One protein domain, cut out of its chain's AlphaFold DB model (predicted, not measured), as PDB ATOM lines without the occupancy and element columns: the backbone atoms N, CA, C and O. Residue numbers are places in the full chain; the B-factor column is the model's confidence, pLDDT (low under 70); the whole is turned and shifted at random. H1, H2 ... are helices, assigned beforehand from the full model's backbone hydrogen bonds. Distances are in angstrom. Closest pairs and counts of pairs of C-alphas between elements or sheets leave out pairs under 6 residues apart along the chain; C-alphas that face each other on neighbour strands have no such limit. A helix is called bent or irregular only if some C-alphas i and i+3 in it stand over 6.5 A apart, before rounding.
ATOM      1  N   ARG A 473      26.839  35.081 -18.542       46.22
ATOM      2  CA  ARG A 473      26.453  33.790 -19.147       46.22
ATOM      3  C   ARG A 473      26.328  32.656 -18.121       46.22
ATOM      4  O   ARG A 473      25.493  31.771 -18.304       46.22
ATOM      5  N   TYR A 474      27.102  32.689 -17.036       42.78
ATOM      6  CA  TYR A 474      27.053  31.700 -15.958       42.78
ATOM      7  C   TYR A 474      25.911  31.958 -14.966       42.78
ATOM      8  O   TYR A 474      25.290  30.989 -14.531       42.78
ATOM      9  N   ALA A 475      25.528  33.213 -14.710       46.16
ATOM     10  CA  ALA A 475      24.304  33.538 -13.969       46.16
ATOM     11  C   ALA A 475      23.053  32.961 -14.668       46.16
ATOM     12  O   ALA A 475      22.209  32.328 -14.036       46.16
ATOM     13  N   SER A 476      23.007  33.027 -16.007       52.91
ATOM     14  CA  SER A 476      22.000  32.330 -16.827       52.91
ATOM     15  C   SER A 476      22.069  30.795 -16.718       52.91
ATOM     16  O   SER A 476      21.081  30.113 -17.009       52.91
ATOM     17  N   SER A 477      23.226  30.228 -16.373       55.06
ATOM     18  CA  SER A 477      23.436  28.780 -16.307       55.06
ATOM     19  C   SER A 477      22.982  28.187 -14.973       55.06
ATOM     20  O   SER A 477      22.396  27.109 -14.976       55.06
ATOM     21  N   GLU A 478      23.141  28.904 -13.856       71.94
ATOM     22  CA  GLU A 478      22.629  28.463 -12.554       71.94
ATOM     23  C   GLU A 478      21.104  28.409 -12.545       71.94
ATOM     24  O   GLU A 478      20.522  27.438 -12.062       71.94
ATOM     25  N   GLU A 479      20.445  29.390 -13.164       71.00
ATOM     26  CA  GLU A 479      18.993  29.391 -13.309       71.00
ATOM     27  C   GLU A 479      18.510  28.249 -14.216       71.00
ATOM     28  O   GLU A 479      17.539  27.569 -13.887       71.00
ATOM     29  N   LYS A 480      19.235  27.937 -15.300       64.25
ATOM     30  CA  LYS A 480      18.960  26.761 -16.147       64.25
ATOM     31  C   LYS A 480      19.196  25.440 -15.412       64.25
ATOM     32  O   LYS A 480      18.419  24.505 -15.596       64.25
ATOM     33  N   VAL A 481      20.219  25.351 -14.561       71.75
ATOM     34  CA  VAL A 481      20.484  24.179 -13.708       71.75
ATOM     35  C   VAL A 481      19.402  24.037 -12.637       71.75
ATOM     36  O   VAL A 481      18.955  22.922 -12.368       71.75
ATOM     37  N   ARG A 482      18.926  25.148 -12.067       83.38
ATOM     38  CA  ARG A 482      17.811  25.179 -11.114       83.38
ATOM     39  C   ARG A 482      16.506  24.734 -11.778       83.38
ATOM     40  O   ARG A 482      15.897  23.784 -11.303       83.38
ATOM     41  N   LEU A 483      16.157  25.306 -12.932       75.25
ATOM     42  CA  LEU A 483      15.024  24.885 -13.770       75.25
ATOM     43  C   LEU A 483      15.136  23.419 -14.208       75.25
ATOM     44  O   LEU A 483      14.131  22.716 -14.265       75.25
ATOM     45  N   GLY A 484      16.346  22.940 -14.505       82.38
ATOM     46  CA  GLY A 484      16.614  21.537 -14.818       82.38
ATOM     47  C   GLY A 484      16.376  20.611 -13.623       82.38
ATOM     48  O   GLY A 484      15.713  19.587 -13.771       82.38
ATOM     49  N   ARG A 485      16.850  20.986 -12.426       79.19
ATOM     50  CA  ARG A 485      16.586  20.248 -11.177       79.19
ATOM     51  C   ARG A 485      15.107  20.240 -10.816       79.19
ATOM     52  O   ARG A 485      14.600  19.198 -10.409       79.19
ATOM     53  N   ASP A 486      14.422  21.364 -10.975       79.31
ATOM     54  CA  ASP A 486      12.998  21.467 -10.664       79.31
ATOM     55  C   ASP A 486      12.164  20.641 -11.656       79.31
ATOM     56  O   ASP A 486      11.329  19.847 -11.230       79.31
ATOM     57  N   LYS A 487      12.491  20.665 -12.957       75.25
ATOM     58  CA  LYS A 487      11.871  19.769 -13.952       75.25
ATOM     59  C   LYS A 487      12.168  18.290 -13.706       75.25
ATOM     60  O   LYS A 487      11.294  17.461 -13.933       75.25
ATOM     61  N   ALA A 488      13.369  17.942 -13.243       63.84
ATOM     62  CA  ALA A 488      13.702  16.566 -12.877       63.84
ATOM     63  C   ALA A 488      12.876  16.090 -11.668       63.84
ATOM     64  O   ALA A 488      12.331  14.990 -11.697       63.84
ATOM     65  N   ARG A 489      12.696  16.947 -10.653       75.81
ATOM     66  CA  ARG A 489      11.810  16.676  -9.505       75.81
ATOM     67  C   ARG A 489      10.347  16.552  -9.921       75.81
ATOM     68  O   ARG A 489       9.637  15.699  -9.394       75.81
ATOM     69  N   ASP A 490       9.894  17.364 -10.870       73.19
ATOM     70  CA  ASP A 490       8.541  17.254 -11.419       73.19
ATOM     71  C   ASP A 490       8.361  15.960 -12.219       73.19
ATOM     72  O   ASP A 490       7.318  15.318 -12.112       73.19
ATOM     73  N   PHE A 491       9.388  15.518 -12.950       67.12
ATOM     74  CA  PHE A 491       9.390  14.234 -13.653       67.12
ATOM     75  C   PHE A 491       9.366  13.043 -12.681       67.12
ATOM     76  O   PHE A 491       8.650  12.071 -12.910       67.12
ATOM     77  N   GLU A 492      10.074  13.133 -11.551       63.44
ATOM     78  CA  GLU A 492      10.021  12.131 -10.475       63.44
ATOM     79  C   GLU A 492       8.651  12.051  -9.787       63.44
ATOM     80  O   GLU A 492       8.286  10.994  -9.271       63.44
ATOM     81  N   ARG A 493       7.880  13.147  -9.796       70.38
ATOM     82  CA  ARG A 493       6.528  13.226  -9.221       70.38
ATOM     83  C   ARG A 493       5.428  12.753 -10.167       70.38
ATOM     84  O   ARG A 493       4.294  12.577  -9.718       70.38
ATOM     85  N   GLN A 494       5.721  12.542 -11.451       69.19
ATOM     86  CA  GLN A 494       4.735  11.983 -12.370       69.19
ATOM     87  C   GLN A 494       4.496  10.498 -12.061       69.19
ATOM     88  O   GLN A 494       5.442   9.765 -11.759       69.19
ATOM     89  N   PRO A 495       3.241  10.021 -12.135       62.97
ATOM     90  CA  PRO A 495       2.945   8.608 -11.964       62.97
ATOM     91  C   PRO A 495       3.697   7.810 -13.033       62.97
ATOM     92  O   PRO A 495       3.431   7.933 -14.230       62.97
ATOM     93  N   ARG A 496       4.672   7.008 -12.596       76.06
ATOM     94  CA  ARG A 496       5.456   6.151 -13.488       76.06
ATOM     95  C   ARG A 496       4.529   5.148 -14.167       76.06
ATOM     96  O   ARG A 496       3.663   4.562 -13.515       76.06
ATOM     97  N   CYS A 497       4.729   4.932 -15.466       68.12
ATOM     98  CA  CYS A 497       3.976   3.927 -16.206       68.12
ATOM     99  C   CYS A 497       4.114   2.549 -15.522       68.12
ATOM    100  O   CYS A 497       5.211   2.220 -15.059       68.12
ATOM    101  N   PRO A 498       3.058   1.716 -15.496       70.62
ATOM    102  CA  PRO A 498       3.081   0.394 -14.860       70.62
ATOM    103  C   PRO A 498       4.274  -0.480 -15.281       70.62
ATOM    104  O   PRO A 498       4.866  -1.162 -14.447       70.62
ATOM    105  N   ALA A 499       4.701  -0.372 -16.542       61.47
ATOM    106  CA  ALA A 499       5.880  -1.057 -17.071       61.47
ATOM    107  C   ALA A 499       7.190  -0.665 -16.357       61.47
ATOM    108  O   ALA A 499       8.005  -1.527 -16.040       61.47
ATOM    109  N   HIS A 500       7.384   0.617 -16.027       76.12
ATOM    110  CA  HIS A 500       8.568   1.073 -15.293       76.12
ATOM    111  C   HIS A 500       8.591   0.497 -13.869       76.12
ATOM    112  O   HIS A 500       9.651   0.130 -13.354       76.12
ATOM    113  N   ASN A 501       7.431   0.407 -13.214       76.50
ATOM    114  CA  ASN A 501       7.335  -0.165 -11.870       76.50
ATOM    115  C   ASN A 501       7.621  -1.673 -11.881       76.50
ATOM    116  O   ASN A 501       8.340  -2.141 -11.002       76.50
ATOM    117  N   ALA A 502       7.155  -2.400 -12.902       68.06
ATOM    118  CA  ALA A 502       7.452  -3.821 -13.081       68.06
ATOM    119  C   ALA A 502       8.957  -4.082 -13.273       68.06
ATOM    120  O   ALA A 502       9.530  -4.925 -12.585       68.06
ATOM    121  N   VAL A 503       9.630  -3.297 -14.125       77.38
ATOM    122  CA  VAL A 503      11.086  -3.412 -14.338       77.38
ATOM    123  C   VAL A 503      11.864  -3.073 -13.062       77.38
ATOM    124  O   VAL A 503      12.779  -3.797 -12.676       77.38
ATOM    125  N   THR A 504      11.471  -2.011 -12.354       79.94
ATOM    126  CA  THR A 504      12.139  -1.616 -11.098       79.94
ATOM    127  C   THR A 504      11.956  -2.675 -10.004       79.94
ATOM    128  O   THR A 504      12.880  -2.922  -9.230       79.94
ATOM    129  N   ALA A 505      10.784  -3.313  -9.933       79.19
ATOM    130  CA  ALA A 505      10.526  -4.416  -9.013       79.19
ATOM    131  C   ALA A 505      11.380  -5.648  -9.351       79.19
ATOM    132  O   ALA A 505      11.994  -6.209  -8.447       79.19
ATOM    133  N   GLY A 506      11.507  -5.997 -10.637       85.25
ATOM    134  CA  GLY A 506      12.369  -7.091 -11.093       85.25
ATOM    135  C   GLY A 506      13.844  -6.876 -10.741       85.25
ATOM    136  O   GLY A 506      14.482  -7.774 -10.200       85.25
ATOM    137  N   ILE A 507      14.370  -5.661 -10.942       83.88
ATOM    138  CA  ILE A 507      15.756  -5.317 -10.573       83.88
ATOM    139  C   ILE A 507      15.971  -5.445  -9.057       83.88
ATOM    140  O   ILE A 507      16.972  -6.006  -8.618       83.88
ATOM    141  N   ARG A 508      15.025  -4.959  -8.241       87.00
ATOM    142  CA  ARG A 508      15.111  -5.075  -6.775       87.00
ATOM    143  C   ARG A 508      15.040  -6.522  -6.305       87.00
ATOM    144  O   ARG A 508      15.763  -6.884  -5.384       87.00
ATOM    145  N   GLN A 509      14.192  -7.336  -6.927       86.94
ATOM    146  CA  GLN A 509      14.082  -8.754  -6.609       86.94
ATOM    147  C   GLN A 509      15.372  -9.498  -6.970       86.94
ATOM    148  O   GLN A 509      15.871 -10.243  -6.138       86.94
ATOM    149  N   HIS A 510      15.962  -9.218  -8.136       79.00
ATOM    150  CA  HIS A 510      17.237  -9.806  -8.548       79.00
ATOM    151  C   HIS A 510      18.403  -9.398  -7.627       79.00
ATOM    152  O   HIS A 510      19.230 -10.226  -7.251       79.00
ATOM    153  N   ALA A 511      18.459  -8.125  -7.221       78.31
ATOM    154  CA  ALA A 511      19.452  -7.646  -6.260       78.31
ATOM    155  C   ALA A 511      19.288  -8.315  -4.885       78.31
ATOM    156  O   ALA A 511      20.277  -8.697  -4.268       78.31
ATOM    157  N   LYS A 512      18.040  -8.507  -4.437       86.31
ATOM    158  CA  LYS A 512      17.732  -9.201  -3.183       86.31
ATOM    159  C   LYS A 512      18.151 -10.671  -3.234       86.31
ATOM    160  O   LYS A 512      18.809 -11.134  -2.312       86.31
ATOM    161  N   THR A 513      17.854 -11.375  -4.324       82.50
ATOM    162  CA  THR A 513      18.286 -12.770  -4.488       82.50
ATOM    163  C   THR A 513      19.807 -12.884  -4.524       82.50
ATOM    164  O   THR A 513      20.357 -13.754  -3.870       82.50
ATOM    165  N   GLN A 514      20.514 -11.974  -5.205       84.50
ATOM    166  CA  GLN A 514      21.985 -11.961  -5.216       84.50
ATOM    167  C   GLN A 514      22.572 -11.761  -3.810       84.50
ATOM    168  O   GLN A 514      23.533 -12.432  -3.460       84.50
ATOM    169  N   SER A 515      21.969 -10.895  -2.986       77.88
ATOM    170  CA  SER A 515      22.395 -10.700  -1.592       77.88
ATOM    171  C   SER A 515      21.999 -11.828  -0.638       77.88
ATOM    172  O   SER A 515      22.550 -11.902   0.447       77.88
ATOM    173  N   GLU A 516      21.012 -12.652  -0.994       84.75
ATOM    174  CA  GLU A 516      20.639 -13.846  -0.220       84.75
ATOM    175  C   GLU A 516      21.510 -15.060  -0.596       84.75
ATOM    176  O   GLU A 516      21.636 -15.988   0.197       84.75
ATOM    177  N   TYR A 517      22.100 -15.057  -1.798       69.94
ATOM    178  CA  TYR A 517      23.036 -16.083  -2.272       69.94
ATOM    179  C   TYR A 517      24.493 -15.842  -1.850       69.94
ATOM    180  O   TYR A 517      25.257 -16.808  -1.791       69.94
ATOM    181  N   ALA A 518      24.882 -14.585  -1.624       71.50
ATOM    182  CA  ALA A 518      26.198 -14.183  -1.121       71.50
ATOM    183  C   ALA A 518      26.219 -14.183   0.410       71.50
ATOM    184  O   ALA A 518      27.257 -14.598   0.973       71.50
TER     185      ALA A 518
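AT A GLANCE: This is residues 473 to 518 of the 518 residues of an uncharacterized protein of Ectocarpus siliculosus (UniProt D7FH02). Two helices, H1 and then H2, make the arms of a wide, open V, with the four residues 494 to 497 at its tip and no packing between the arms. There is no core, and the space between the two arms is empty. The printed part has 46 residues with two named helices, in the order H1 H2, and no named strand; its class is all helix. It is extended, with a radius of gyration of the C-alphas of 17.6 A, and only just flat, with spans of 52 by 26 by 11 A.

HOW THE PARTS SIT: Begin at Arg 473 with H1, residues 473 to 493; after it, a tight link of 4 residues, Gln 494 to Cys 497, leads to H2, residues 498 to 517. Compare their C-alphas and you will find H1 and H2 apart, no C-alpha of the one within 8 A of the other. Residues 473 to 518 stand free: no C-alphas 8 or more residues apart along the chain come within 10 A. Look next at the backbone O and N atoms: in H2 every O i to N i+4 pair is within hydrogen-bond range, and in H1 16 of 17 are. Neither helix is bent.

IN THESE COORDINATES: Find C-alpha 473 at (26.453, 33.790, -19.147); from there H1 runs 30.3 A to C-alpha 493 at (6.528, 13.226, -9.221), with x and y falling and z rising. H2 starts at C-alpha 498, (3.081, 0.394, -14.860), and runs 28.8 A to C-alpha 517 at (23.036, -16.083, -2.272), now with x and z rising and y falling.

THE WHOLE: The two C-alphas farthest apart are those of Arg 473 and Tyr 517, at 52.8 A. The printed part has no cut and ends at Ala 518, the chain's last residue. In the B-factor column the mean pLDDT of the printed part of this model is 72.5, with 67 for H1 and 79 for H2; 15 of the printed residues are under 70, among them 473 to 477.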